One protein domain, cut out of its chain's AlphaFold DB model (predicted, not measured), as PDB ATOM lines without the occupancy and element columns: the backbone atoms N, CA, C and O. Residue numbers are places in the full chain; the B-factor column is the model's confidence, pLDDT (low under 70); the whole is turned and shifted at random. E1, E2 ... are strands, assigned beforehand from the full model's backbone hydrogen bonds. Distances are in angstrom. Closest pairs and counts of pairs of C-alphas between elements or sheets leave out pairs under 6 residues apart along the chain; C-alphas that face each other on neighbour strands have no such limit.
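This is residues 87 to 119, 150 to 216, 252 to 311, 346 to 380 and 398 to 412 of the 779 residues of the protein "CARDB domain-containing protein" of Microgenomates group bacterium ADurb.Bin238 (UniProt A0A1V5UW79). The chain winds back and forth in a flat, layered slab in which like stretches run side by side: the sheet E1 E7 E19 E13 is the middle layer, with the sheet E4 E16 E10 close over one face and the sheet E3 E9 E20 E15 over the other. At one end the slab narrows to a long two-layer arm, the sheet E5 E17 E11 facing the sheet E6 E18 E12, while at the other end the short strands E2, E8 and E14 turn the chain from the middle layer towards E3, E9 and E15. Beyond E9, E15 and E20 the chain hooks back, and parts of residues 212 to 216, 301 to 311 and 404 to 412 are tied to each other by short parallel pairings. The printed part has 210 residues, with no named helix and 20 named strands, E1 to E20 in order along the chain; the class is all strand, and the strands within each sheet are parallel. The whole is loose, with a radius of gyration of the C-alphas of 22.3 A, and its outline is flat, spanning 76 by 41 by 20 A.

E1, residues 89 to 99, is 33.1 A long and begins at C-alpha 89 (-34.983, 27.057, 17.372). E2, residues 102 to 104, and E3, residues 107 to 115 and 25.6 A long, follow. E4, residues 150 to 163, is the longest strand by residues and measures 42.1 A. Next come E5, residues 169 to 171, E6, residues 178 to 181, E7, residues 185 to 195 and 32.9 A long, E8, residues 198 to 200, and E9, residues 203 to 211 and 25.9 A long. E10, residues 252 to 255, E11, residues 260 to 263, and E12, residues 267 to 271, precede E13, residues 274 to 284 and 33.0 A long. E14 is residues 287 to 289, and E15, residues 292 to 300, is 24.8 A long. E16, residues 346 to 358, is 40.3 A long and begins at C-alpha 346 (-63.852, -1.166, 7.861). E17, residues 363 to 366, E18, residues 370 to 374, and E19, residues 377 to 380, lead to E20, residues 398 to 403, which ends at C-alpha 403 (-47.179, 30.023, 4.944).

The five sheets of three or four strands form a stack of sheets, face to face in turn. In the sheet E1 E7 E19 E13, N 91 and O 186 are 2.8 A apart between E1 and E7, within hydrogen-bond range. The sheet E4 E16 E10 faces it at 7.0 A centre to centre; the closest C-alphas of E7 and E16 are those of Ala 187 and Ala 357, 5.1 A apart. Between E4 and E16, N 156 and O 350 are 2.9 A apart. The twisted sheet E3 E9 E20 E15 faces the first sheet at 10.0 A; between E3 and E9, N 111 and O 206 are 2.9 A apart. E1 runs on into E2 at 76 degrees, and E2 and E8 are parallel, with N 104 and O 199 2.9 A apart. E14 pairs with no named strand. The sheets E5 E17 E11 and E6 E18 E12 face each other at 9.7 A.

The C-alphas of Gly 173 and Gly 290 are the two farthest apart, at 77.7 A. Residues 120 to 149, 217 to 251, 312 to 345 and 381 to 397 are not printed, with C-alpha gaps of 45.2, 26.4, 36.5 and 17.4 A. Of the links that are printed whole, E5 to E6 is short and the others are tight. The mean pLDDT of the printed part is 84.6; 13 residues are under 70, among them residues 171 to 175.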
ATOM      1  N   GLY A  87     -30.204  32.073  19.731       85.88
ATOM      2  CA  GLY A  87     -30.455  31.760  18.324       85.88
ATOM      3  C   GLY A  87     -31.872  31.252  18.045       85.88
ATOM      4  O   GLY A  87     -32.693  31.088  18.946       85.88
ATOM      5  N   THR A  88     -32.143  30.979  16.770       87.25
ATOM      6  CA  THR A  88     -33.403  30.390  16.296       87.25
ATOM      7  C   THR A  88     -33.494  28.904  16.654       87.25
ATOM      8  O   THR A  88     -32.535  28.158  16.450       87.25
ATOM      9  N   ALA A  89     -34.657  28.459  17.130       87.12
ATOM     10  CA  ALA A  89     -34.983  27.057  17.372       87.12
ATOM     11  C   ALA A  89     -36.006  26.574  16.338       87.12
ATOM     12  O   ALA A  89     -37.055  27.193  16.174       87.12
ATOM     13  N   VAL A  90     -35.715  25.459  15.660       86.50
ATOM     14  CA  VAL A  90     -36.621  24.837  14.681       86.50
ATOM     15  C   VAL A  90     -36.809  23.364  15.032       86.50
ATOM     16  O   VAL A  90     -35.827  22.626  15.107       86.50
ATOM     17  N   ALA A  91     -38.055  22.934  15.214       87.19
ATOM     18  CA  ALA A  91     -38.440  21.541  15.413       87.19
ATOM     19  C   ALA A  91     -39.453  21.126  14.344       87.19
ATOM     20  O   ALA A  91     -40.433  21.827  14.103       87.19
ATOM     21  N   VAL A  92     -39.217  19.979  13.713       85.31
ATOM     22  CA  VAL A  92     -40.102  19.404  12.697       85.31
ATOM     23  C   VAL A  92     -40.336  17.947  13.072       85.31
ATOM     24  O   VAL A  92     -39.372  17.224  13.322       85.31
ATOM     25  N   ALA A  93     -41.596  17.536  13.149       85.75
ATOM     26  CA  ALA A  93     -41.993  16.164  13.412       85.75
ATOM     27  C   ALA A  93     -42.996  15.710  12.356       85.75
ATOM     28  O   ALA A  93     -44.020  16.353  12.137       85.75
ATOM     29  N   GLU A  94     -42.714  14.572  11.743       84.44
ATOM     30  CA  GLU A  94     -43.580  13.941  10.761       84.44
ATOM     31  C   GLU A  94     -43.888  12.514  11.206       84.44
ATOM     32  O   GLU A  94     -43.035  11.820  11.767       84.44
ATOM     33  N   SER A  95     -45.124  12.087  10.976       84.94
ATOM     34  CA  SER A  95     -45.566  10.724  11.223       84.94
ATOM     35  C   SER A  95     -46.463  10.290  10.077       84.94
ATOM     36  O   SER A  95     -47.537  10.862   9.887       84.94
ATOM     37  N   VAL A  96     -46.011   9.302   9.305       86.00
ATOM     38  CA  VAL A  96     -46.754   8.740   8.172       86.00
ATOM     39  C   VAL A  96     -47.139   7.301   8.491       86.00
ATOM     40  O   VAL A  96     -46.281   6.460   8.757       86.00
ATOM     41  N   GLY A  97     -48.436   7.009   8.469       82.94
ATOM     42  CA  GLY A  97     -48.982   5.670   8.660       82.94
ATOM     43  C   GLY A  97     -49.736   5.198   7.425       82.94
ATOM     44  O   GLY A  97     -50.872   5.615   7.224       82.94
ATOM     45  N   VAL A  98     -49.146   4.299   6.629       86.31
ATOM     46  CA  VAL A  98     -49.843   3.595   5.537       86.31
ATOM     47  C   VAL A  98     -50.147   2.170   5.992       86.31
ATOM     48  O   VAL A  98     -49.232   1.362   6.156       86.31
ATOM     49  N   VAL A  99     -51.417   1.852   6.252       84.31
ATOM     50  CA  VAL A  99     -51.806   0.574   6.869       84.31
ATOM     51  C   VAL A  99     -53.004  -0.041   6.174       84.31
ATOM     52  O   VAL A  99     -54.017   0.611   5.934       84.31
ATOM     53  N   ASN A 100     -52.898  -1.347   5.934       80.94
ATOM     54  CA  ASN A 100     -53.947  -2.150   5.319       80.94
ATOM     55  C   ASN A 100     -54.401  -1.594   3.959       80.94
ATOM     56  O   ASN A 100     -55.588  -1.511   3.664       80.94
ATOM     57  N   THR A 101     -53.430  -1.152   3.161       84.00
ATOM     58  CA  THR A 101     -53.655  -0.578   1.838       84.00
ATOM     59  C   THR A 101     -53.382  -1.629   0.767       84.00
ATOM     60  O   THR A 101     -52.325  -2.261   0.777       84.00
ATOM     61  N   ALA A 102     -54.312  -1.799  -0.169       84.00
ATOM     62  CA  ALA A 102     -54.149  -2.656  -1.338       84.00
ATOM     63  C   ALA A 102     -53.719  -1.813  -2.550       84.00
ATOM     64  O   ALA A 102     -54.400  -0.849  -2.892       84.00
ATOM     65  N   LEU A 103     -52.610  -2.183  -3.201       83.50
ATOM     66  CA  LEU A 103     -52.090  -1.523  -4.405       83.50
ATOM     67  C   LEU A 103     -52.057  -2.521  -5.568       83.50
ATOM     68  O   LEU A 103     -51.425  -3.573  -5.464       83.50
ATOM     69  N   VAL A 104     -52.699  -2.184  -6.684       80.38
ATOM     70  CA  VAL A 104     -52.622  -2.932  -7.947       80.38
ATOM     71  C   VAL A 104     -52.188  -1.960  -9.034       80.38
ATOM     72  O   VAL A 104     -52.976  -1.108  -9.419       80.38
ATOM     73  N   GLU A 105     -50.944  -2.074  -9.512       80.88
ATOM     74  CA  GLU A 105     -50.368  -1.128 -10.492       80.88
ATOM     75  C   GLU A 105     -50.525   0.336 -10.037       80.88
ATOM     76  O   GLU A 105     -50.929   1.211 -10.792       80.88
ATOM     77  N   SER A 106     -50.255   0.576  -8.754       85.50
ATOM     78  CA  SER A 106     -50.583   1.817  -8.057       85.50
ATOM     79  C   SER A 106     -49.455   2.297  -7.164       85.50
ATOM     80  O   SER A 106     -48.652   1.486  -6.697       85.50
ATOM     81  N   GLU A 107     -49.458   3.595  -6.871       87.00
ATOM     82  CA  GLU A 107     -48.429   4.267  -6.078       87.00
ATOM     83  C   GLU A 107     -49.044   5.198  -5.027       87.00
ATOM     84  O   GLU A 107     -50.126   5.761  -5.218       87.00
ATOM     85  N   ILE A 108     -48.365   5.304  -3.884       87.81
ATOM     86  CA  ILE A 108     -48.662   6.281  -2.840       87.81
ATOM     87  C   ILE A 108     -47.366   7.004  -2.518       87.81
ATOM     88  O   ILE A 108     -46.395   6.359  -2.130       87.81
ATOM     89  N   GLU A 109     -47.401   8.327  -2.579       88.56
ATOM     90  CA  GLU A 109     -46.304   9.181  -2.157       88.56
ATOM     91  C   GLU A 109     -46.767  10.150  -1.071       88.56
ATOM     92  O   GLU A 109     -47.832  10.767  -1.151       88.56
ATOM     93  N   VAL A 110     -45.964  10.271  -0.017       85.69
ATOM     94  CA  VAL A 110     -46.195  11.227   1.064       85.69
ATOM     95  C   VAL A 110     -44.914  12.012   1.277       85.69
ATOM     96  O   VAL A 110     -43.861  11.413   1.477       85.69
ATOM     97  N   THR A 111     -45.005  13.339   1.245       85.00
ATOM     98  CA  THR A 111     -43.862  14.225   1.474       85.00
ATOM     99  C   THR A 111     -44.195  15.310   2.490       85.00
ATOM    100  O   THR A 111     -45.288  15.886   2.486       85.00
ATOM    101  N   THR A 112     -43.231  15.620   3.352       78.44
ATOM    102  CA  THR A 112     -43.274  16.803   4.206       78.44
ATOM    103  C   THR A 112     -41.969  17.571   4.071       78.44
ATOM    104  O   THR A 112     -40.887  17.034   4.297       78.44
ATOM    105  N   GLU A 113     -42.066  18.858   3.754       82.25
ATOM    106  CA  GLU A 113     -40.911  19.720   3.531       82.25
ATOM    107  C   GLU A 113     -41.003  21.011   4.349       82.25
ATOM    108  O   GLU A 113     -42.084  21.533   4.624       82.25
ATOM    109  N   VAL A 114     -39.849  21.536   4.769       80.25
ATOM    110  CA  VAL A 114     -39.758  22.815   5.484       80.25
ATOM    111  C   VAL A 114     -38.747  23.703   4.789       80.25
ATOM    112  O   VAL A 114     -37.545  23.432   4.821       80.25
ATOM    113  N   VAL A 115     -39.242  24.798   4.224       82.50
ATOM    114  CA  VAL A 115     -38.447  25.774   3.483       82.50
ATOM    115  C   VAL A 115     -37.680  26.638   4.468       82.50
ATOM    116  O   VAL A 115     -38.266  27.417   5.227       82.50
ATOM    117  N   LYS A 116     -36.360  26.452   4.480       72.62
ATOM    118  CA  LYS A 116     -35.415  27.198   5.327       72.62
ATOM    119  C   LYS A 116     -34.519  28.142   4.527       72.62
ATOM    120  O   LYS A 116     -33.833  28.968   5.128       72.62
ATOM    121  N   GLU A 117     -34.477  27.975   3.210       76.56
ATOM    122  CA  GLU A 117     -33.681  28.797   2.306       76.56
ATOM    123  C   GLU A 117     -34.510  29.973   1.795       76.56
ATOM    124  O   GLU A 117     -35.740  29.918   1.747       76.56
ATOM    125  N   THR A 118     -33.830  31.071   1.474       78.50
ATOM    126  CA  THR A 118     -34.493  32.289   0.998       78.50
ATOM    127  C   THR A 118     -34.712  32.297  -0.503       78.50
ATOM    128  O   THR A 118     -35.520  33.087  -0.972       78.50
ATOM    129  N   GLU A 119     -33.989  31.461  -1.247       85.31
ATOM    130  CA  GLU A 119     -34.011  31.415  -2.706       85.31
ATOM    131  C   GLU A 119     -33.967  29.962  -3.195       85.31
ATOM    132  O   GLU A 119     -33.368  29.121  -2.525       85.31
ATOM    133  N   ASN A 150     -60.813  -5.535   4.175       65.31
ATOM    134  CA  ASN A 150     -59.806  -4.850   4.951       65.31
ATOM    135  C   ASN A 150     -60.414  -4.319   6.258       65.31
ATOM    136  O   ASN A 150     -61.318  -3.484   6.245       65.31
ATOM    137  N   GLN A 151     -59.843  -4.735   7.395       71.94
ATOM    138  CA  GLN A 151     -60.153  -4.205   8.728       71.94
ATOM    139  C   GLN A 151     -58.888  -3.669   9.406       71.94
ATOM    140  O   GLN A 151     -57.892  -4.386   9.498       71.94
ATOM    141  N   THR A 152     -58.898  -2.422   9.897       80.56
ATOM    142  CA  THR A 152     -57.715  -1.853  10.576       80.56
ATOM    143  C   THR A 152     -58.037  -0.879  11.709       80.56
ATOM    144  O   THR A 152     -59.002  -0.118  11.644       80.56
ATOM    145  N   GLU A 153     -57.162  -0.857  12.718       83.00
ATOM    146  CA  GLU A 153     -57.073   0.197  13.732       83.00
ATOM    147  C   GLU A 153     -55.674   0.827  13.671       83.00
ATOM    148  O   GLU A 153     -54.673   0.112  13.714       83.00
ATOM    149  N   VAL A 154     -55.594   2.153  13.532       84.75
ATOM    150  CA  VAL A 154     -54.324   2.893  13.425       84.75
ATOM    151  C   VAL A 154     -54.283   4.074  14.376       84.75
ATOM    152  O   VAL A 154     -55.263   4.806  14.507       84.75
ATOM    153  N   VAL A 155     -53.111   4.279  14.983       86.31
ATOM    154  CA  VAL A 155     -52.776   5.471  15.764       86.31
ATOM    155  C   VAL A 155     -51.505   6.105  15.202       86.31
ATOM    156  O   VAL A 155     -50.449   5.477  15.225       86.31
ATOM    157  N   THR A 156     -51.604   7.354  14.750       87.00
ATOM    158  CA  THR A 156     -50.481   8.144  14.223       87.00
ATOM    159  C   THR A 156     -50.299   9.383  15.092       87.00
ATOM    160  O   THR A 156     -51.256  10.119  15.323       87.00
ATOM    161  N   ILE A 157     -49.088   9.613  15.606       88.00
ATOM    162  CA  ILE A 157     -48.780  10.754  16.484       88.00
ATOM    163  C   ILE A 157     -47.555  11.487  15.942       88.00
ATOM    164  O   ILE A 157     -46.506  10.870  15.751       88.00
ATOM    165  N   ALA A 158     -47.683  12.797  15.741       90.12
ATOM    166  CA  ALA A 158     -46.591  13.717  15.446       90.12
ATOM    167  C   ALA A 158     -46.526  14.799  16.532       90.12
ATOM    168  O   ALA A 158     -47.547  15.379  16.913       90.12
ATOM    169  N   SER A 159     -45.336  15.074  17.067       90.88
ATOM    170  CA  SER A 159     -45.163  16.082  18.120       90.88
ATOM    171  C   SER A 159     -43.861  16.857  17.953       90.88
ATOM    172  O   SER A 159     -42.787  16.259  17.965       90.88
ATOM    173  N   ALA A 160     -43.958  18.180  17.817       91.12
ATOM    174  CA  ALA A 160     -42.826  19.085  17.646       91.12
ATOM    175  C   ALA A 160     -42.814  20.163  18.736       91.12
ATOM    176  O   ALA A 160     -43.809  20.848  18.953       91.12
ATOM    177  N   PHE A 161     -41.662  20.345  19.383       92.62
ATOM    178  CA  PHE A 161     -41.454  21.353  20.424       92.62
ATOM    179  C   PHE A 161     -40.211  22.178  20.087       92.62
ATOM    180  O   PHE A 161     -39.108  21.635  20.037       92.62
ATOM    181  N   ALA A 162     -40.381  23.479  19.852       91.38
ATOM    182  CA  ALA A 162     -39.291  24.413  19.578       91.38
ATOM    183  C   ALA A 162     -39.252  25.498  20.649       91.38
ATOM    184  O   ALA A 162     -40.186  26.283  20.771       91.38
ATOM    185  N   ILE A 163     -38.161  25.558  21.410       90.38
ATOM    186  CA  ILE A 163     -37.971  26.532  22.487       90.38
ATOM    187  C   ILE A 163     -36.621  27.216  22.263       90.38
ATOM    188  O   ILE A 163     -35.604  26.530  22.150       90.38
ATOM    189  N   THR A 164     -36.586  28.551  22.170       87.81
ATOM    190  CA  THR A 164     -35.330  29.307  21.930       87.81
ATOM    191  C   THR A 164     -34.494  29.530  23.194       87.81
ATOM    192  O   THR A 164     -33.421  30.135  23.122       87.81
ATOM    193  N   GLY A 165     -34.966  29.014  24.334       72.31
ATOM    194  CA  GLY A 165     -34.277  28.926  25.628       72.31
ATOM    195  C   GLY A 165     -35.137  29.407  26.804       72.31
ATOM    196  O   GLY A 165     -36.109  30.111  26.589       72.31
ATOM    197  N   GLU A 166     -34.751  29.088  28.044       76.94
ATOM    198  CA  GLU A 166     -35.409  29.538  29.286       76.94
ATOM    199  C   GLU A 166     -34.621  30.651  30.004       76.94
ATOM    200  O   GLU A 166     -33.946  30.424  31.007       76.94
ATOM    201  N   ASN A 167     -34.584  31.855  29.434       67.94
ATOM    202  CA  ASN A 167     -33.545  32.823  29.794       67.94
ATOM    203  C   ASN A 167     -33.774  33.599  31.123       67.94
ATOM    204  O   ASN A 167     -34.873  33.777  31.618       67.94
ATOM    205  N   LEU A 168     -32.719  34.136  31.736       71.38
ATOM    206  CA  LEU A 168     -32.775  34.929  32.978       71.38
ATOM    207  C   LEU A 168     -31.519  35.817  33.038       71.38
ATOM    208  O   LEU A 168     -30.412  35.325  32.863       71.38
ATOM    209  N   GLN A 169     -31.643  37.113  33.301       68.62
ATOM    210  CA  GLN A 169     -30.552  38.088  33.366       68.62
ATOM    211  C   GLN A 169     -30.720  38.876  34.673       68.62
ATOM    212  O   GLN A 169     -31.830  39.256  35.008       68.62
ATOM    213  N   VAL A 170     -29.673  39.065  35.479       73.06
ATOM    214  CA  VAL A 170     -29.743  39.738  36.798       73.06
ATOM    215  C   VAL A 170     -28.468  40.571  37.016       73.06
ATOM    216  O   VAL A 170     -27.384  40.069  36.733       73.06
ATOM    217  N   GLN A 171     -28.546  41.803  37.536       68.12
ATOM    218  CA  GLN A 171     -27.381  42.642  37.842       68.12
ATOM    219  C   GLN A 171     -27.596  43.498  39.104       68.12
ATOM    220  O   GLN A 171     -28.442  44.391  39.130       68.12
ATOM    221  N   GLU A 172     -26.786  43.256  40.141       63.75
ATOM    222  CA  GLU A 172     -26.769  44.036  41.387       63.75
ATOM    223  C   GLU A 172     -25.422  44.763  41.571       63.75
ATOM    224  O   GLU A 172     -24.364  44.139  41.593       63.75
ATOM    225  N   GLY A 173     -25.468  46.094  41.736       59.53
ATOM    226  CA  GLY A 173     -24.340  46.935  42.173       59.53
ATOM    227  C   GLY A 173     -23.643  47.769  41.087       59.53
ATOM    228  O   GLY A 173     -22.871  48.665  41.425       59.53
ATOM    229  N   ALA A 174     -23.933  47.539  39.804       57.81
ATOM    230  CA  ALA A 174     -23.377  48.304  38.683       57.81
ATOM    231  C   ALA A 174     -24.464  49.121  37.957       57.81
ATOM    232  O   ALA A 174     -25.585  48.655  37.766       57.81
ATOM    233  N   THR A 175     -24.142  50.348  37.541       65.31
ATOM    234  CA  THR A 175     -25.070  51.289  36.876       65.31
ATOM    235  C   THR A 175     -25.086  51.153  35.342       65.31
ATOM    236  O   THR A 175     -25.364  52.138  34.663       65.31
ATOM    237  N   GLY A 176     -24.698  49.994  34.792       70.69
ATOM    238  CA  GLY A 176     -24.559  49.761  33.343       70.69
ATOM    239  C   GLY A 176     -25.855  49.315  32.653       70.69
ATOM    240  O   GLY A 176     -26.819  48.959  33.328       70.69
ATOM    241  N   GLU A 177     -25.878  49.341  31.316       81.94
ATOM    242  CA  GLU A 177     -27.025  48.896  30.507       81.94
ATOM    243  C   GLU A 177     -27.065  47.360  30.367       81.94
ATOM    244  O   GLU A 177     -26.029  46.718  30.172       81.94
ATOM    245  N   ALA A 178     -28.260  46.769  30.442       87.50
ATOM    246  CA  ALA A 178     -28.501  45.348  30.192       87.50
ATOM    247  C   ALA A 178     -29.356  45.153  28.931       87.50
ATOM    248  O   ALA A 178     -30.443  45.720  28.819       87.50
ATOM    249  N   LYS A 179     -28.902  44.315  27.998       90.00
ATOM    250  CA  LYS A 179     -29.610  43.980  26.759       90.00
ATOM    251  C   LYS A 179     -29.846  42.472  26.654       90.00
ATOM    252  O   LYS A 179     -28.944  41.680  26.931       90.00
ATOM    253  N   MET A 180     -31.057  42.084  26.260       90.94
ATOM    254  CA  MET A 180     -31.445  40.703  25.963       90.94
ATOM    255  C   MET A 180     -32.118  40.631  24.590       90.94
ATOM    256  O   MET A 180     -32.978  41.456  24.280       90.94
ATOM    257  N   THR A 181     -31.749  39.658  23.762       91.12
ATOM    258  CA  THR A 181     -32.384  39.395  22.464       91.12
ATOM    259  C   THR A 181     -32.590  37.891  22.260       91.12
ATOM    260  O   THR A 181     -31.631  37.136  22.361       91.12
ATOM    261  N   THR A 182     -33.815  37.425  21.990       91.88
ATOM    262  CA  THR A 182     -34.051  36.009  21.630       91.88
ATOM    263  C   THR A 182     -34.312  35.807  20.149       91.88
ATOM    264  O   THR A 182     -34.885  36.667  19.482       91.88
ATOM    265  N   GLY A 183     -33.905  34.641  19.645       89.25
ATOM    266  CA  GLY A 183     -34.201  34.204  18.284       89.25
ATOM    267  C   GLY A 183     -35.643  33.722  18.099       89.25
ATOM    268  O   GLY A 183     -36.454  33.729  19.029       89.25
ATOM    269  N   ALA A 184     -35.958  33.296  16.874       89.88
ATOM    270  CA  ALA A 184     -37.280  32.794  16.500       89.88
ATOM    271  C   ALA A 184     -37.496  31.332  16.930       89.88
ATOM    272  O   ALA A 184     -36.571  30.527  16.850       89.88
ATOM    273  N   ALA A 185     -38.708  30.970  17.347       91.62
ATOM    274  CA  ALA A 185     -39.098  29.586  17.627       91.62
ATOM    275  C   ALA A 185     -40.046  29.073  16.542       91.62
ATOM    276  O   ALA A 185     -41.047  29.721  16.261       91.62
ATOM    277  N   VAL A 186     -39.764  27.916  15.948       89.25
ATOM    278  CA  VAL A 186     -40.567  27.340  14.862       89.25
ATOM    279  C   VAL A 186     -40.816  25.857  15.120       89.25
ATOM    280  O   VAL A 186     -39.871  25.076  15.115       89.25
ATOM    281  N   ALA A 187     -42.068  25.454  15.322       91.00
ATOM    282  CA  ALA A 187     -42.462  24.060  15.517       91.00
ATOM    283  C   ALA A 187     -43.465  23.627  14.442       91.00
ATOM    284  O   ALA A 187     -44.517  24.246  14.308       91.00
ATOM    285  N   LEU A 188     -43.162  22.559  13.703       89.00
ATOM    286  CA  LEU A 188     -44.046  21.984  12.687       89.00
ATOM    287  C   LEU A 188     -44.305  20.503  12.973       89.00
ATOM    288  O   LEU A 188     -43.360  19.729  13.081       89.00
ATOM    289  N   ALA A 189     -45.570  20.104  13.085       90.19
ATOM    290  CA  ALA A 189     -45.982  18.716  13.275       90.19
ATOM    291  C   ALA A 189     -46.974  18.290  12.184       90.19
ATOM    292  O   ALA A 189     -48.026  18.909  12.038       90.19
ATOM    293  N   SER A 190     -46.664  17.227  11.440       89.56
ATOM    294  CA  SER A 190     -47.537  16.664  10.404       89.56
ATOM    295  C   SER A 190     -47.812  15.188  10.671       89.56
ATOM    296  O   SER A 190     -46.885  14.392  10.825       89.56
ATOM    297  N   GLY A 191     -49.089  14.821  10.766       88.88
ATOM    298  CA  GLY A 191     -49.534  13.435  10.868       88.88
ATOM    299  C   GLY A 191     -50.339  13.042   9.635       88.88
ATOM    300  O   GLY A 191     -51.458  13.525   9.468       88.88
ATOM    301  N   VAL A 192     -49.812  12.149   8.801       90.31
ATOM    302  CA  VAL A 192     -50.514  11.619   7.627       90.31
ATOM    303  C   VAL A 192     -50.861  10.157   7.869       90.31
ATOM    304  O   VAL A 192     -49.990   9.334   8.130       90.31
ATOM    305  N   THR A 193     -52.136   9.811   7.753       90.81
ATOM    306  CA  THR A 193     -52.604   8.431   7.866       90.81
ATOM    307  C   THR A 193     -53.356   8.036   6.607       90.81
ATOM    308  O   THR A 193     -54.410   8.599   6.321       90.81
ATOM    309  N   VAL A 194     -52.854   7.029   5.897       90.06
ATOM    310  CA  VAL A 194     -53.567   6.321   4.832       90.06
ATOM    311  C   VAL A 194     -53.930   4.939   5.357       90.06
ATOM    312  O   VAL A 194     -53.081   4.060   5.486       90.06
ATOM    313  N   ALA A 195     -55.194   4.742   5.709       88.31
ATOM    314  CA  ALA A 195     -55.664   3.502   6.303       88.31
ATOM    315  C   ALA A 195     -56.740   2.876   5.433       88.31
ATOM    316  O   ALA A 195     -57.664   3.558   4.987       88.31
ATOM    317  N   ASN A 196     -56.654   1.565   5.243       85.00
ATOM    318  CA  ASN A 196     -57.693   0.816   4.560       85.00
ATOM    319  C   ASN A 196     -58.033   1.404   3.177       85.00
ATOM    320  O   ASN A 196     -59.173   1.745   2.873       85.00
ATOM    321  N   THR A 197     -57.004   1.671   2.379       86.75
ATOM    322  CA  THR A 197     -57.175   2.315   1.075       86.75
ATOM    323  C   THR A 197     -56.889   1.308  -0.031       86.75
ATOM    324  O   THR A 197     -55.926   0.556   0.035       86.75
ATOM    325  N   THR A 198     -57.739   1.259  -1.048       86.69
ATOM    326  CA  THR A 198     -57.556   0.404  -2.225       86.69
ATOM    327  C   THR A 198     -57.241   1.280  -3.426       86.69
ATOM    328  O   THR A 198     -58.023   2.172  -3.743       86.69
ATOM    329  N   LEU A 199     -56.118   1.035  -4.096       86.56
ATOM    330  CA  LEU A 199     -55.721   1.721  -5.320       86.56
ATOM    331  C   LEU A 199     -55.527   0.690  -6.435       86.56
ATOM    332  O   LEU A 199     -54.813  -0.299  -6.260       86.56
ATOM    333  N   ILE A 200     -56.177   0.925  -7.573       83.25
ATOM    334  CA  ILE A 200     -56.053   0.112  -8.787       83.25
ATOM    335  C   ILE A 200     -55.730   1.052  -9.948       83.25
ATOM    336  O   ILE A 200     -56.539   1.932 -10.243       83.25
ATOM    337  N   ASN A 201     -54.581   0.884 -10.606       80.56
ATOM    338  CA  ASN A 201     -54.086   1.772 -11.670       80.56
ATOM    339  C   ASN A 201     -54.173   3.263 -11.290       80.56
ATOM    340  O   ASN A 201     -54.654   4.099 -12.043       80.56
ATOM    341  N   SER A 202     -53.859   3.566 -10.040       85.94
ATOM    342  CA  SER A 202     -54.128   4.854  -9.397       85.94
ATOM    343  C   SER A 202     -52.933   5.366  -8.614       85.94
ATOM    344  O   SER A 202     -52.138   4.571  -8.114       85.94
ATOM    345  N   GLU A 203     -52.885   6.680  -8.435       88.69
ATOM    346  CA  GLU A 203     -51.826   7.394  -7.722       88.69
ATOM    347  C   GLU A 203     -52.423   8.235  -6.593       88.69
ATOM    348  O   GLU A 203     -53.482   8.856  -6.749       88.69
ATOM    349  N   LEU A 204     -51.756   8.246  -5.445       90.56
ATOM    350  CA  LEU A 204     -52.115   9.090  -4.315       90.56
ATOM    351  C   LEU A 204     -50.881   9.835  -3.816       90.56
ATOM    352  O   LEU A 204     -49.995   9.228  -3.230       90.56
ATOM    353  N   GLU A 205     -50.874  11.151  -3.969       91.25
ATOM    354  CA  GLU A 205     -49.796  12.025  -3.513       91.25
ATOM    355  C   GLU A 205     -50.313  12.945  -2.402       91.25
ATOM    356  O   GLU A 205     -51.336  13.625  -2.548       91.25
ATOM    357  N   VAL A 206     -49.615  12.984  -1.269       90.75
ATOM    358  CA  VAL A 206     -49.944  13.860  -0.138       90.75
ATOM    359  C   VAL A 206     -48.704  14.637   0.281       90.75
ATOM    360  O   VAL A 206     -47.750  14.067   0.792       90.75
ATOM    361  N   GLY A 207     -48.722  15.952   0.092       88.88
ATOM    362  CA  GLY A 207     -47.613  16.846   0.405       88.88
ATOM    363  C   GLY A 207     -47.982  17.878   1.458       88.88
ATOM    364  O   GLY A 207     -49.055  18.476   1.388       88.88
ATOM    365  N   THR A 208     -47.080  18.133   2.402       86.50
ATOM    366  CA  THR A 208     -47.164  19.273   3.327       86.50
ATOM    367  C   THR A 208     -45.878  20.087   3.266       86.50
ATOM    368  O   THR A 208     -44.814  19.575   3.583       86.50
ATOM    369  N   ILE A 209     -45.956  21.366   2.905       87.44
ATOM    370  CA  ILE A 209     -44.794  22.259   2.819       87.44
ATOM    371  C   ILE A 209     -44.974  23.413   3.802       87.44
ATOM    372  O   ILE A 209     -45.956  24.151   3.736       87.44
ATOM    373  N   GLY A 210     -44.025  23.584   4.720       85.81
ATOM    374  CA  GLY A 210     -43.982  24.705   5.658       85.81
ATOM    375  C   GLY A 210     -42.980  25.775   5.238       85.81
ATOM    376  O   GLY A 210     -41.780  25.516   5.230       85.81
ATOM    377  N   VAL A 211     -43.445  26.994   4.963       87.00
ATOM    378  CA  VAL A 211     -42.594  28.151   4.635       87.00
ATOM    379  C   VAL A 211     -42.412  29.006   5.883       87.00
ATOM    380  O   VAL A 211     -43.358  29.650   6.338       87.00
ATOM    381  N   VAL A 212     -41.208  28.997   6.458       80.94
ATOM    382  CA  VAL A 212     -40.920  29.631   7.766       80.94
ATOM    383  C   VAL A 212     -39.955  30.813   7.671       80.94
ATOM    384  O   VAL A 212     -39.791  31.564   8.630       80.94
ATOM    385  N   THR A 213     -39.355  31.009   6.500       83.62
ATOM    386  CA  THR A 213     -38.547  32.172   6.118       83.62
ATOM    387  C   THR A 213     -39.069  32.747   4.806       83.62
ATOM    388  O   THR A 213     -39.760  32.035   4.078       83.62
ATOM    389  N   PRO A 214     -38.806  34.031   4.485       88.06
ATOM    390  CA  PRO A 214     -39.189  34.573   3.188       88.06
ATOM    391  C   PRO A 214     -38.540  33.737   2.094       88.06
ATOM    392  O   PRO A 214     -37.336  33.508   2.166       88.06
ATOM    393  N   TRP A 215     -39.338  33.274   1.143       90.94
ATOM    394  CA  TRP A 215     -38.894  32.372   0.088       90.94
ATOM    395  C   TRP A 215     -39.129  33.017  -1.277       90.94
ATOM    396  O   TRP A 215     -40.249  33.443  -1.572       90.94
ATOM    397  N   GLU A 216     -38.071  33.119  -2.080       93.19
ATOM    398  CA  GLU A 216     -38.107  33.521  -3.483       93.19
ATOM    399  C   GLU A 216     -37.761  32.328  -4.388       93.19
ATOM    400  O   GLU A 216     -36.608  31.920  -4.484       93.19
ATOM    401  N   ALA A 252     -51.884  23.395  17.978       93.00
ATOM    402  CA  ALA A 252     -50.757  24.289  17.754       93.00
ATOM    403  C   ALA A 252     -50.736  25.378  18.828       93.00
ATOM    404  O   ALA A 252     -51.771  25.982  19.121       93.00
ATOM    405  N   GLU A 253     -49.562  25.642  19.389       95.50
ATOM    406  CA  GLU A 253     -49.348  26.628  20.443       95.50
ATOM    407  C   GLU A 253     -48.095  27.453  20.148       95.50
ATOM    408  O   GLU A 253     -47.001  26.914  20.029       95.50
ATOM    409  N   ALA A 254     -48.251  28.771  20.027       94.00
ATOM    410  CA  ALA A 254     -47.155  29.695  19.770       94.00
ATOM    411  C   ALA A 254     -47.097  30.765  20.862       94.00
ATOM    412  O   ALA A 254     -48.051  31.520  21.058       94.00
ATOM    413  N   ILE A 255     -45.967  30.835  21.556       93.94
ATOM    414  CA  ILE A 255     -45.735  31.702  22.707       93.94
ATOM    415  C   ILE A 255     -44.523  32.574  22.390       93.94
ATOM    416  O   ILE A 255     -43.408  32.073  22.265       93.94
ATOM    417  N   THR A 256     -44.708  33.888  22.262       89.25
ATOM    418  CA  THR A 256     -43.608  34.822  21.961       89.25
ATOM    419  C   THR A 256     -42.785  35.182  23.191       89.25
ATOM    420  O   THR A 256     -42.608  36.354  23.539       89.25
ATOM    421  N   GLY A 257     -42.316  34.154  23.900       72.88
ATOM    422  CA  GLY A 257     -41.446  34.321  25.049       72.88
ATOM    423  C   GLY A 257     -41.729  33.387  26.214       72.88
ATOM    424  O   GLY A 257     -42.263  32.307  26.047       72.88
ATOM    425  N   GLU A 258     -41.336  33.887  27.386       78.19
ATOM    426  CA  GLU A 258     -41.870  33.669  28.743       78.19
ATOM    427  C   GLU A 258     -41.096  34.653  29.650       78.19
ATOM    428  O   GLU A 258     -40.342  34.281  30.537       78.19
ATOM    429  N   ASN A 259     -41.173  35.944  29.292       67.56
ATOM    430  CA  ASN A 259     -40.166  36.970  29.590       67.56
ATOM    431  C   ASN A 259     -40.499  37.840  30.825       67.56
ATOM    432  O   ASN A 259     -41.607  38.360  30.900       67.56
ATOM    433  N   VAL A 260     -39.567  38.134  31.741       80.19
ATOM    434  CA  VAL A 260     -39.758  39.109  32.853       80.19
ATOM    435  C   VAL A 260     -38.658  40.179  32.839       80.19
ATOM    436  O   VAL A 260     -37.516  39.853  32.599       80.19
ATOM    437  N   GLN A 261     -38.939  41.462  33.085       75.69
ATOM    438  CA  GLN A 261     -37.936  42.549  33.037       75.69
ATOM    439  C   GLN A 261     -38.110  43.524  34.214       75.69
ATOM    440  O   GLN A 261     -39.218  43.985  34.477       75.69
ATOM    441  N   GLN A 262     -37.035  43.866  34.926       84.62
ATOM    442  CA  GLN A 262     -37.038  44.716  36.120       84.62
ATOM    443  C   GLN A 262     -35.765  45.580  36.158       84.62
ATOM    444  O   GLN A 262     -34.655  45.061  36.133       84.62
ATOM    445  N   ALA A 263     -35.907  46.905  36.223       86.88
ATOM    446  CA  ALA A 263     -34.778  47.840  36.181       86.88
ATOM    447  C   ALA A 263     -34.988  49.009  37.153       86.88
ATOM    448  O   ALA A 263     -36.129  49.441  37.345       86.88
ATOM    449  N   SER A 264     -33.919  49.544  37.758       83.81
ATOM    450  CA  SER A 264     -33.998  50.846  38.455       83.81
ATOM    451  C   SER A 264     -33.751  52.053  37.545       83.81
ATOM    452  O   SER A 264     -34.080  53.172  37.944       83.81
ATOM    453  N   GLY A 265     -33.209  51.829  36.345       83.88
ATOM    454  CA  GLY A 265     -33.171  52.790  35.243       83.88
ATOM    455  C   GLY A 265     -34.385  52.684  34.308       83.88
ATOM    456  O   GLY A 265     -35.476  52.275  34.708       83.88
ATOM    457  N   SER A 266     -34.209  53.086  33.050       87.75
ATOM    458  CA  SER A 266     -35.188  52.956  31.967       87.75
ATOM    459  C   SER A 266     -35.305  51.504  31.494       87.75
ATOM    460  O   SER A 266     -34.291  50.842  31.324       87.75
ATOM    461  N   ALA A 267     -36.520  51.018  31.222       90.12
ATOM    462  CA  ALA A 267     -36.765  49.669  30.704       90.12
ATOM    463  C   ALA A 267     -37.536  49.720  29.377       90.12
ATOM    464  O   ALA A 267     -38.540  50.430  29.268       90.12
ATOM    465  N   THR A 268     -37.075  48.964  28.380       91.50
ATOM    466  CA  THR A 268     -37.728  48.808  27.070       91.50
ATOM    467  C   THR A 268     -37.899  47.331  26.734       91.50
ATOM    468  O   THR A 268     -36.965  46.549  26.899       91.50
ATOM    469  N   MET A 269     -39.089  46.952  26.266       90.88
ATOM    470  CA  MET A 269     -39.402  45.582  25.861       90.88
ATOM    471  C   MET A 269     -40.123  45.579  24.517       90.88
ATOM    472  O   MET A 269     -41.092  46.318  24.337       90.88
ATOM    473  N   GLU A 270     -39.663  44.723  23.611       92.19
ATOM    474  CA  GLU A 270     -40.286  44.426  22.326       92.19
ATOM    475  C   GLU A 270     -40.478  42.911  22.188       92.19
ATOM    476  O   GLU A 270     -39.594  42.119  22.521       92.19
ATOM    477  N   THR A 271     -41.661  42.498  21.739       91.50
ATOM    478  CA  THR A 271     -42.018  41.085  21.576       91.50
ATOM    479  C   THR A 271     -42.379  40.792  20.135       91.50
ATOM    480  O   THR A 271     -43.132  41.562  19.539       91.50
ATOM    481  N   GLY A 272     -41.876  39.676  19.610       88.94
ATOM    482  CA  GLY A 272     -42.201  39.198  18.272       88.94
ATOM    483  C   GLY A 272     -43.640  38.693  18.132       88.94
ATOM    484  O   GLY A 272     -44.435  38.736  19.076       88.94
ATOM    485  N   ASP A 273     -43.949  38.188  16.936       88.31
ATOM    486  CA  ASP A 273     -45.270  37.676  16.551       88.31
ATOM    487  C   ASP A 273     -45.468  36.208  16.930       88.31
ATOM    488  O   ASP A 273     -44.574  35.386  16.738       88.31
ATOM    489  N   GLY A 274     -46.642  35.880  17.477       90.44
ATOM    490  CA  GLY A 274     -47.010  34.532  17.910       90.44
ATOM    491  C   GLY A 274     -48.109  33.989  17.017       90.44
ATOM    492  O   GLY A 274     -49.234  34.489  17.060       90.44
ATOM    493  N   VAL A 275     -47.791  32.988  16.199       87.94
ATOM    494  CA  VAL A 275     -48.715  32.445  15.201       87.94
ATOM    495  C   VAL A 275     -48.848  30.941  15.380       87.94
ATOM    496  O   VAL A 275     -47.878  30.204  15.227       87.94
ATOM    497  N   ALA A 276     -50.062  30.491  15.686       90.31
ATOM    498  CA  ALA A 276     -50.407  29.084  15.811       90.31
ATOM    499  C   ALA A 276     -51.442  28.702  14.750       90.31
ATOM    500  O   ALA A 276     -52.475  29.365  14.623       90.31
ATOM    501  N   LEU A 277     -51.178  27.626  14.012       87.12
ATOM    502  CA  LEU A 277     -52.074  27.087  13.002       87.12
ATOM    503  C   LEU A 277     -52.269  25.589  13.208       87.12
ATOM    504  O   LEU A 277     -51.309  24.828  13.218       87.12
ATOM    505  N   ALA A 278     -53.525  25.182  13.342       88.62
ATOM    506  CA  ALA A 278     -53.934  23.788  13.399       88.62
ATOM    507  C   ALA A 278     -54.859  23.501  12.214       88.62
ATOM    508  O   ALA A 278     -55.896  24.152  12.079       88.62
ATOM    509  N   SER A 279     -54.493  22.536  11.373       85.94
ATOM    510  CA  SER A 279     -55.283  22.135  10.209       85.94
ATOM    511  C   SER A 279     -55.556  20.636  10.237       85.94
ATOM    512  O   SER A 279     -54.683  19.826  10.533       85.94
ATOM    513  N   ASN A 280     -56.795  20.252   9.973       87.12
ATOM    514  CA  ASN A 280     -57.210  18.860  10.015       87.12
ATOM    515  C   ASN A 280     -58.034  18.565   8.777       87.12
ATOM    516  O   ASN A 280     -59.086  19.173   8.555       87.12
ATOM    517  N   LYS A 281     -57.547  17.614   7.991       88.00
ATOM    518  CA  LYS A 281     -58.194  17.146   6.788       88.00
ATOM    519  C   LYS A 281     -58.467  15.659   6.882       88.00
ATOM    520  O   LYS A 281     -57.611  14.856   7.234       88.00
ATOM    521  N   THR A 282     -59.692  15.290   6.538       87.19
ATOM    522  CA  THR A 282     -60.115  13.895   6.491       87.19
ATOM    523  C   THR A 282     -60.891  13.630   5.210       87.19
ATOM    524  O   THR A 282     -61.901  14.279   4.940       87.19
ATOM    525  N   MET A 283     -60.427  12.641   4.454       87.19
ATOM    526  CA  MET A 283     -61.119  11.981   3.359       87.19
ATOM    527  C   MET A 283     -61.434  10.563   3.825       87.19
ATOM    528  O   MET A 283     -60.536   9.756   4.038       87.19
ATOM    529  N   ALA A 284     -62.710  10.271   4.050       85.69
ATOM    530  CA  ALA A 284     -63.134   8.980   4.578       85.69
ATOM    531  C   ALA A 284     -64.248   8.383   3.723       85.69
ATOM    532  O   ALA A 284     -65.110   9.117   3.235       85.69
ATOM    533  N   ASN A 285     -64.246   7.058   3.569       82.31
ATOM    534  CA  ASN A 285     -65.274   6.300   2.847       82.31
ATOM    535  C   ASN A 285     -65.524   6.835   1.425       82.31
ATOM    536  O   ASN A 285     -66.671   6.929   0.983       82.31
ATOM    537  N   THR A 286     -64.464   7.253   0.724       82.94
ATOM    538  CA  THR A 286     -64.590   7.854  -0.611       82.94
ATOM    539  C   THR A 286     -64.238   6.856  -1.700       82.94
ATOM    540  O   THR A 286     -63.267   6.121  -1.585       82.94
ATOM    541  N   THR A 287     -64.990   6.873  -2.795       82.81
ATOM    542  CA  THR A 287     -64.660   6.123  -4.006       82.81
ATOM    543  C   THR A 287     -64.476   7.095  -5.166       82.81
ATOM    544  O   THR A 287     -65.393   7.858  -5.476       82.81
ATOM    545  N   LEU A 288     -63.304   7.058  -5.797       81.88
ATOM    546  CA  LEU A 288     -62.939   7.828  -6.984       81.88
ATOM    547  C   LEU A 288     -62.643   6.873  -8.142       81.88
ATOM    548  O   LEU A 288     -61.967   5.861  -7.970       81.88
ATOM    549  N   ILE A 289     -63.220   7.173  -9.304       78.62
ATOM    550  CA  ILE A 289     -63.194   6.310 -10.486       78.62
ATOM    551  C   ILE A 289     -62.989   7.198 -11.714       78.62
ATOM    552  O   ILE A 289     -63.876   7.998 -12.019       78.62
ATOM    553  N   GLY A 290     -61.864   7.054 -12.420       73.69
ATOM    554  CA  GLY A 290     -61.592   7.796 -13.658       73.69
ATOM    555  C   GLY A 290     -61.457   9.298 -13.477       73.69
ATOM    556  O   GLY A 290     -61.897  10.054 -14.345       73.69
ATOM    557  N   VAL A 291     -60.949   9.740 -12.325       73.19
ATOM    558  CA  VAL A 291     -60.841  11.164 -12.005       73.19
ATOM    559  C   VAL A 291     -59.445  11.531 -11.534       73.19
ATOM    560  O   VAL A 291     -58.851  10.854 -10.699       73.19
ATOM    561  N   ASP A 292     -58.979  12.674 -12.021       79.38
ATOM    562  CA  ASP A 292     -57.824  13.368 -11.477       79.38
ATOM    563  C   ASP A 292     -58.316  14.480 -10.551       79.38
ATOM    564  O   ASP A 292     -59.140  15.319 -10.934       79.38
ATOM    565  N   VAL A 293     -57.834  14.476  -9.313       80.81
ATOM    566  CA  VAL A 293     -58.207  15.441  -8.284       80.81
ATOM    567  C   VAL A 293     -56.945  16.073  -7.731       80.81
ATOM    568  O   VAL A 293     -56.174  15.422  -7.037       80.81
ATOM    569  N   PHE A 294     -56.758  17.357  -8.023       84.56
ATOM    570  CA  PHE A 294     -55.735  18.178  -7.389       84.56
ATOM    571  C   PHE A 294     -56.389  19.092  -6.360       84.56
ATOM    572  O   PHE A 294     -57.306  19.851  -6.686       84.56
ATOM    573  N   GLU A 295     -55.910  19.033  -5.126       84.00
ATOM    574  CA  GLU A 295     -56.350  19.911  -4.058       84.00
ATOM    575  C   GLU A 295     -55.158  20.642  -3.447       84.00
ATOM    576  O   GLU A 295     -54.313  20.044  -2.783       84.00
ATOM    577  N   LEU A 296     -55.130  21.956  -3.664       84.25
ATOM    578  CA  LEU A 296     -54.167  22.863  -3.061       84.25
ATOM    579  C   LEU A 296     -54.812  23.575  -1.872       84.25
ATOM    580  O   LEU A 296     -55.782  24.320  -2.031       84.25
ATOM    581  N   LEU A 297     -54.246  23.380  -0.687       82.44
ATOM    582  CA  LEU A 297     -54.641  24.077   0.530       82.44
ATOM    583  C   LEU A 297     -53.546  25.056   0.921       82.44
ATOM    584  O   LEU A 297     -52.530  24.661   1.481       82.44
ATOM    585  N   VAL A 298     -53.759  26.338   0.630       81.81
ATOM    586  CA  VAL A 298     -52.837  27.401   1.041       81.81
ATOM    587  C   VAL A 298     -53.341  28.031   2.331       81.81
ATOM    588  O   VAL A 298     -54.262  28.850   2.331       81.81
ATOM    589  N   GLU A 299     -52.705  27.670   3.436       79.38
ATOM    590  CA  GLU A 299     -52.931  28.269   4.745       79.38
ATOM    591  C   GLU A 299     -52.112  29.567   4.839       79.38
ATOM    592  O   GLU A 299     -51.003  29.628   5.377       79.38
ATOM    593  N   ASN A 300     -52.652  30.609   4.205       67.62
ATOM    594  CA  ASN A 300     -52.005  31.899   3.988       67.62
ATOM    595  C   ASN A 300     -52.167  32.815   5.214       67.62
ATOM    596  O   ASN A 300     -53.126  33.585   5.312       67.62
ATOM    597  N   LEU A 301     -51.225  32.731   6.157       68.69
ATOM    598  CA  LEU A 301     -51.067  33.734   7.221       68.69
ATOM    599  C   LEU A 301     -50.210  34.919   6.743       68.69
ATOM    600  O   LEU A 301     -50.332  36.023   7.277       68.69
ATOM    601  N   PHE A 302     -49.392  34.698   5.709       70.12
ATOM    602  CA  PHE A 302     -48.532  35.682   5.057       70.12
ATOM    603  C   PHE A 302     -48.664  35.620   3.533       70.12
ATOM    604  O   PHE A 302     -48.843  34.557   2.949       70.12
ATOM    605  N   LEU A 303     -48.534  36.785   2.891       76.56
ATOM    606  CA  LEU A 303     -48.820  36.974   1.469       76.56
ATOM    607  C   LEU A 303     -47.977  36.056   0.569       76.56
ATOM    608  O   LEU A 303     -46.751  36.160   0.541       76.56
ATOM    609  N   TRP A 304     -48.660  35.238  -0.230       86.69
ATOM    610  CA  TRP A 304     -48.120  34.696  -1.472       86.69
ATOM    611  C   TRP A 304     -48.225  35.758  -2.574       86.69
ATOM    612  O   TRP A 304     -49.294  36.329  -2.806       86.69
ATOM    613  N   SER A 305     -47.099  36.035  -3.222       85.19
ATOM    614  CA  SER A 305     -46.959  36.937  -4.356       85.19
ATOM    615  C   SER A 305     -46.459  36.157  -5.569       85.19
ATOM    616  O   SER A 305     -45.266  36.169  -5.866       85.19
ATOM    617  N   GLY A 306     -47.386  35.525  -6.279       85.00
ATOM    618  CA  GLY A 306     -47.118  34.811  -7.519       85.00
ATOM    619  C   GLY A 306     -48.398  34.417  -8.238       85.00
ATOM    620  O   GLY A 306     -49.507  34.747  -7.803       85.00
ATOM    621  N   GLY A 307     -48.225  33.758  -9.370       87.88
ATOM    622  CA  GLY A 307     -49.273  33.172 -10.179       87.88
ATOM    623  C   GLY A 307     -49.209  31.654 -10.194       87.88
ATOM    624  O   GLY A 307     -48.369  31.019  -9.560       87.88
ATOM    625  N   ILE A 308     -50.135  31.070 -10.940       87.12
ATOM    626  CA  ILE A 308     -50.141  29.645 -11.240       87.12
ATOM    627  C   ILE A 308     -49.835  29.508 -12.723       87.12
ATOM    628  O   ILE A 308     -50.629  29.940 -13.563       87.12
ATOM    629  N   ARG A 309     -48.679  28.943 -13.048       89.00
ATOM    630  CA  ARG A 309     -48.237  28.718 -14.424       89.00
ATOM    631  C   ARG A 309     -48.630  27.327 -14.878       89.00
ATOM    632  O   ARG A 309     -48.678  26.390 -14.086       89.00
ATOM    633  N   ASN A 310     -48.896  27.197 -16.171       86.38
ATOM    634  CA  ASN A 310     -49.044  25.922 -16.858       86.38
ATOM    635  C   ASN A 310     -50.217  25.028 -16.390       86.38
ATOM    636  O   ASN A 310     -50.296  23.855 -16.753       86.38
ATOM    637  N   TRP A 311     -51.173  25.564 -15.625       83.94
ATOM    638  CA  TRP A 311     -52.300  24.784 -15.098       83.94
ATOM    639  C   TRP A 311     -53.266  24.288 -16.184       83.94
ATOM    640  O   TRP A 311     -53.609  23.107 -16.225       83.94
ATOM    641  N   GLU A 346     -63.557  -1.657   6.511       72.44
ATOM    642  CA  GLU A 346     -63.852  -1.166   7.861       72.44
ATOM    643  C   GLU A 346     -62.595  -0.577   8.537       72.44
ATOM    644  O   GLU A 346     -61.549  -1.225   8.594       72.44
ATOM    645  N   ALA A 347     -62.634   0.652   9.063       77.44
ATOM    646  CA  ALA A 347     -61.454   1.232   9.721       77.44
ATOM    647  C   ALA A 347     -61.777   2.141  10.901       77.44
ATOM    648  O   ALA A 347     -62.728   2.921  10.863       77.44
ATOM    649  N   LYS A 348     -60.903   2.092  11.909       81.19
ATOM    650  CA  LYS A 348     -60.867   3.026  13.031       81.19
ATOM    651  C   LYS A 348     -59.508   3.722  13.081       81.19
ATOM    652  O   LYS A 348     -58.483   3.081  13.288       81.19
ATOM    653  N   VAL A 349     -59.476   5.032  12.880       85.19
ATOM    654  CA  VAL A 349     -58.226   5.802  12.789       85.19
ATOM    655  C   VAL A 349     -58.182   6.876  13.859       85.19
ATOM    656  O   VAL A 349     -59.159   7.588  14.054       85.19
ATOM    657  N   THR A 350     -57.043   6.997  14.538       86.12
ATOM    658  CA  THR A 350     -56.721   8.080  15.473       86.12
ATOM    659  C   THR A 350     -55.457   8.783  14.988       86.12
ATOM    660  O   THR A 350     -54.393   8.171  14.970       86.12
ATOM    661  N   THR A 351     -55.538  10.062  14.638       86.94
ATOM    662  CA  THR A 351     -54.353  10.842  14.243       86.94
ATOM    663  C   THR A 351     -54.206  12.067  15.131       86.94
ATOM    664  O   THR A 351     -55.167  12.795  15.359       86.94
ATOM    665  N   VAL A 352     -53.008  12.290  15.662       89.75
ATOM    666  CA  VAL A 352     -52.705  13.392  16.575       89.75
ATOM    667  C   VAL A 352     -51.491  14.152  16.056       89.75
ATOM    668  O   VAL A 352     -50.430  13.563  15.876       89.75
ATOM    669  N   ALA A 353     -51.620  15.463  15.857       91.69
ATOM    670  CA  ALA A 353     -50.480  16.343  15.599       91.69
ATOM    671  C   ALA A 353     -50.430  17.471  16.630       91.69
ATOM    672  O   ALA A 353     -51.432  18.146  16.868       91.69
ATOM    673  N   GLN A 354     -49.264  17.670  17.242       93.06
ATOM    674  CA  GLN A 354     -49.043  18.689  18.267       93.06
ATOM    675  C   GLN A 354     -47.786  19.497  17.956       93.06
ATOM    676  O   GLN A 354     -46.709  18.927  17.804       93.06
ATOM    677  N   ALA A 355     -47.907  20.818  17.876       92.94
ATOM    678  CA  ALA A 355     -46.781  21.718  17.666       92.94
ATOM    679  C   ALA A 355     -46.772  22.823  18.724       92.94
ATOM    680  O   ALA A 355     -47.748  23.557  18.851       92.94
ATOM    681  N   THR A 356     -45.657  22.980  19.435       95.44
ATOM    682  CA  THR A 356     -45.471  24.047  20.425       95.44
ATOM    683  C   THR A 356     -44.195  24.823  20.120       95.44
ATOM    684  O   THR A 356     -43.102  24.257  20.125       95.44
ATOM    685  N   ALA A 357     -44.323  26.123  19.865       93.69
ATOM    686  CA  ALA A 357     -43.217  27.044  19.631       93.69
ATOM    687  C   ALA A 357     -43.179  28.113  20.723       93.69
ATOM    688  O   ALA A 357     -44.161  28.818  20.938       93.69
ATOM    689  N   VAL A 358     -42.038  28.266  21.388       94.31
ATOM    690  CA  VAL A 358     -41.842  29.210  22.490       94.31
ATOM    691  C   VAL A 358     -40.582  30.028  22.216       94.31
ATOM    692  O   VAL A 358     -39.470  29.505  22.287       94.31
ATOM    693  N   SER A 359     -40.716  31.321  21.901       87.31
ATOM    694  CA  SER A 359     -39.560  32.217  21.705       87.31
ATOM    695  C   SER A 359     -38.935  32.683  23.029       87.31
ATOM    696  O   SER A 359     -38.378  33.787  23.138       87.31
ATOM    697  N   GLY A 360     -39.022  31.834  24.061       68.31
ATOM    698  CA  GLY A 360     -38.480  32.148  25.365       68.31
ATOM    699  C   GLY A 360     -38.720  31.192  26.531       68.31
ATOM    700  O   GLY A 360     -38.918  29.995  26.364       68.31
ATOM    701  N   GLY A 361     -38.596  31.855  27.688       68.44
ATOM    702  CA  GLY A 361     -38.516  31.455  29.101       68.44
ATOM    703  C   GLY A 361     -37.715  32.519  29.878       68.44
ATOM    704  O   GLY A 361     -37.002  32.195  30.813       68.44
ATOM    705  N   ASN A 362     -37.756  33.781  29.406       72.12
ATOM    706  CA  ASN A 362     -36.809  34.857  29.704       72.12
ATOM    707  C   ASN A 362     -37.062  35.580  31.062       72.12
ATOM    708  O   ASN A 362     -38.176  35.707  31.540       72.12
ATOM    709  N   THR A 363     -36.069  36.203  31.688       72.62
ATOM    710  CA  THR A 363     -36.218  37.110  32.846       72.62
ATOM    711  C   THR A 363     -35.027  38.084  32.842       72.62
ATOM    712  O   THR A 363     -33.993  37.754  32.291       72.62
ATOM    713  N   GLN A 364     -35.110  39.297  33.382       72.12
ATOM    714  CA  GLN A 364     -34.102  40.359  33.298       72.12
ATOM    715  C   GLN A 364     -34.243  41.265  34.534       72.12
ATOM    716  O   GLN A 364     -35.331  41.752  34.808       72.12
ATOM    717  N   VAL A 365     -33.183  41.501  35.303       79.56
ATOM    718  CA  VAL A 365     -33.147  42.299  36.537       79.56
ATOM    719  C   VAL A 365     -31.854  43.120  36.518       79.56
ATOM    720  O   VAL A 365     -30.795  42.557  36.293       79.56
ATOM    721  N   THR A 366     -31.876  44.438  36.717       82.94
ATOM    722  CA  THR A 366     -30.652  45.275  36.717       82.94
ATOM    723  C   THR A 366     -30.804  46.553  37.549       82.94
ATOM    724  O   THR A 366     -31.912  47.073  37.711       82.94
ATOM    725  N   SER A 367     -29.693  47.095  38.066       81.44
ATOM    726  CA  SER A 367     -29.653  48.427  38.688       81.44
ATOM    727  C   SER A 367     -29.494  49.603  37.698       81.44
ATOM    728  O   SER A 367     -29.574  50.765  38.111       81.44
ATOM    729  N   GLY A 368     -29.285  49.334  36.406       82.75
ATOM    730  CA  GLY A 368     -29.184  50.342  35.341       82.75
ATOM    731  C   GLY A 368     -30.371  50.334  34.375       82.75
ATOM    732  O   GLY A 368     -31.486  49.986  34.769       82.75
ATOM    733  N   ASP A 369     -30.136  50.750  33.130       88.38
ATOM    734  CA  ASP A 369     -31.129  50.690  32.050       88.38
ATOM    735  C   ASP A 369     -31.220  49.260  31.474       88.38
ATOM    736  O   ASP A 369     -30.245  48.509  31.498       88.38
ATOM    737  N   ALA A 370     -32.391  48.870  30.966       90.44
ATOM    738  CA  ALA A 370     -32.674  47.539  30.431       90.44
ATOM    739  C   ALA A 370     -33.379  47.589  29.068       90.44
ATOM    740  O   ALA A 370     -34.322  48.358  28.853       90.44
ATOM    741  N   SER A 371     -32.971  46.706  28.162       92.25
ATOM    742  CA  SER A 371     -33.629  46.450  26.884       92.25
ATOM    743  C   SER A 371     -33.817  44.951  26.672       92.25
ATOM    744  O   SER A 371     -32.911  44.161  26.940       92.25
ATOM    745  N   MET A 372     -35.002  44.557  26.212       92.44
ATOM    746  CA  MET A 372     -35.341  43.179  25.883       92.44
ATOM    747  C   MET A 372     -36.084  43.134  24.553       92.44
ATOM    748  O   MET A 372     -37.082  43.826  24.380       92.44
ATOM    749  N   VAL A 373     -35.621  42.288  23.643       92.69
ATOM    750  CA  VAL A 373     -36.275  42.004  22.365       92.69
ATOM    751  C   VAL A 373     -36.481  40.499  22.280       92.69
ATOM    752  O   VAL A 373     -35.541  39.743  22.493       92.69
ATOM    753  N   THR A 374     -37.693  40.037  21.999       92.81
ATOM    754  CA  THR A 374     -37.936  38.602  21.791       92.81
ATOM    755  C   THR A 374     -38.352  38.296  20.373       92.81
ATOM    756  O   THR A 374     -39.082  39.070  19.756       92.81
ATOM    757  N   GLY A 375     -37.853  37.177  19.853       90.81
ATOM    758  CA  GLY A 375     -38.136  36.737  18.495       90.81
ATOM    759  C   GLY A 375     -39.578  36.250  18.314       90.81
ATOM    760  O   GLY A 375     -40.320  36.089  19.290       90.81
ATOM    761  N   PRO A 376     -40.004  36.014  17.066       90.75
ATOM    762  CA  PRO A 376     -41.315  35.446  16.773       90.75
ATOM    763  C   PRO A 376     -41.408  33.964  17.176       90.75
ATOM    764  O   PRO A 376     -40.395  33.273  17.284       90.75
ATOM    765  N   ALA A 377     -42.631  33.471  17.371       92.31
ATOM    766  CA  ALA A 377     -42.943  32.068  17.616       92.31
ATOM    767  C   ALA A 377     -43.993  31.576  16.608       92.31
ATOM    768  O   ALA A 377     -45.085  32.137  16.521       92.31
ATOM    769  N   TYR A 378     -43.676  30.519  15.862       90.19
ATOM    770  CA  TYR A 378     -44.518  29.942  14.817       90.19
ATOM    771  C   TYR A 378     -44.759  28.457  15.093       90.19
ATOM    772  O   TYR A 378     -43.819  27.666  15.099       90.19
ATOM    773  N   ALA A 379     -46.012  28.067  15.317       91.75
ATOM    774  CA  ALA A 379     -46.410  26.681  15.531       91.75
ATOM    775  C   ALA A 379     -47.427  26.244  14.474       91.75
ATOM    776  O   ALA A 379     -48.507  26.820  14.369       91.75
ATOM    777  N   GLY A 380     -47.097  25.212  13.705       89.94
ATOM    778  CA  GLY A 380     -47.971  24.603  12.709       89.94
ATOM    779  C   GLY A 380     -48.202  23.135  13.015       89.94
ATOM    780  O   GLY A 380     -47.255  22.360  13.041       89.94
ATOM    781  N   LEU A 398     -53.000  15.859  -3.012       89.38
ATOM    782  CA  LEU A 398     -53.241  16.852  -1.983       89.38
ATOM    783  C   LEU A 398     -51.928  17.535  -1.644       89.38
ATOM    784  O   LEU A 398     -51.000  16.888  -1.181       89.38
ATOM    785  N   LEU A 399     -51.883  18.850  -1.805       89.00
ATOM    786  CA  LEU A 399     -50.755  19.664  -1.389       89.00
ATOM    787  C   LEU A 399     -51.219  20.723  -0.391       89.00
ATOM    788  O   LEU A 399     -52.091  21.540  -0.691       89.00
ATOM    789  N   GLN A 400     -50.625  20.721   0.795       87.69
ATOM    790  CA  GLN A 400     -50.873  21.702   1.840       87.69
ATOM    791  C   GLN A 400     -49.662  22.623   2.003       87.69
ATOM    792  O   GLN A 400     -48.568  22.165   2.313       87.69
ATOM    793  N   LEU A 401     -49.868  23.929   1.832       87.44
ATOM    794  CA  LEU A 401     -48.861  24.966   2.039       87.44
ATOM    795  C   LEU A 401     -49.161  25.722   3.333       87.44
ATOM    796  O   LEU A 401     -50.203  26.367   3.452       87.44
ATOM    797  N   LEU A 402     -48.240  25.666   4.291       86.06
ATOM    798  CA  LEU A 402     -48.302  26.400   5.553       86.06
ATOM    799  C   LEU A 402     -47.382  27.624   5.462       86.06
ATOM    800  O   LEU A 402     -46.169  27.509   5.637       86.06
ATOM    801  N   LEU A 403     -47.951  28.795   5.165       86.56
ATOM    802  CA  LEU A 403     -47.179  30.023   4.944       86.56
ATOM    803  C   LEU A 403     -47.048  30.828   6.245       86.56
ATOM    804  O   LEU A 403     -47.919  31.638   6.565       86.56
ATOM    805  N   PHE A 404     -45.945  30.635   6.976       83.75
ATOM    806  CA  PHE A 404     -45.549  31.446   8.145       83.75
ATOM    807  C   PHE A 404     -44.658  32.637   7.775       83.75
ATOM    808  O   PHE A 404     -44.255  33.408   8.642       83.75
ATOM    809  N   SER A 405     -44.353  32.794   6.490       84.88
ATOM    810  CA  SER A 405     -43.566  33.892   5.949       84.88
ATOM    811  C   SER A 405     -43.966  34.157   4.489       84.88
ATOM    812  O   SER A 405     -44.549  33.265   3.865       84.88
ATOM    813  N   PRO A 406     -43.712  35.358   3.924       87.19
ATOM    814  CA  PRO A 406     -44.054  35.642   2.535       87.19
ATOM    815  C   PRO A 406     -43.351  34.698   1.556       87.19
ATOM    816  O   PRO A 406     -42.156  34.438   1.689       87.19
ATOM    817  N   TRP A 407     -44.093  34.258   0.547       90.81
ATOM    818  CA  TRP A 407     -43.566  33.521  -0.598       90.81
ATOM    819  C   TRP A 407     -43.723  34.375  -1.853       90.81
ATOM    820  O   TRP A 407     -44.810  34.889  -2.128       90.81
ATOM    821  N   LYS A 408     -42.642  34.543  -2.609       91.31
ATOM    822  CA  LYS A 408     -42.619  35.213  -3.905       91.31
ATOM    823  C   LYS A 408     -42.129  34.229  -4.962       91.31
ATOM    824  O   LYS A 408     -40.964  33.867  -4.974       91.31
ATOM    825  N   GLY A 409     -43.021  33.834  -5.851       90.44
ATOM    826  CA  GLY A 409     -42.753  32.815  -6.857       90.44
ATOM    827  C   GLY A 409     -44.041  32.133  -7.270       90.44
ATOM    828  O   GLY A 409     -45.084  32.315  -6.630       90.44
ATOM    829  N   ASP A 410     -43.979  31.405  -8.366       91.12
ATOM    830  CA  ASP A 410     -45.136  30.816  -9.008       91.12
ATOM    831  C   ASP A 410     -45.336  29.365  -8.557       91.12
ATOM    832  O   ASP A 410     -44.399  28.634  -8.247       91.12
ATOM    833  N   LEU A 411     -46.594  28.925  -8.529       91.19
ATOM    834  CA  LEU A 411     -46.899  27.498  -8.577       91.19
ATOM    835  C   LEU A 411     -46.842  27.080 -10.044       91.19
ATOM    836  O   LEU A 411     -47.684  27.503 -10.837       91.19
ATOM    837  N   VAL A 412     -45.874  26.254 -10.404       91.06
ATOM    838  CA  VAL A 412     -45.609  25.859 -11.783       91.06
ATOM    839  C   VAL A 412     -46.003  24.405 -11.981       91.06
ATOM    840  O   VAL A 412     -45.586  23.530 -11.233       91.06
TER     841      VAL A 412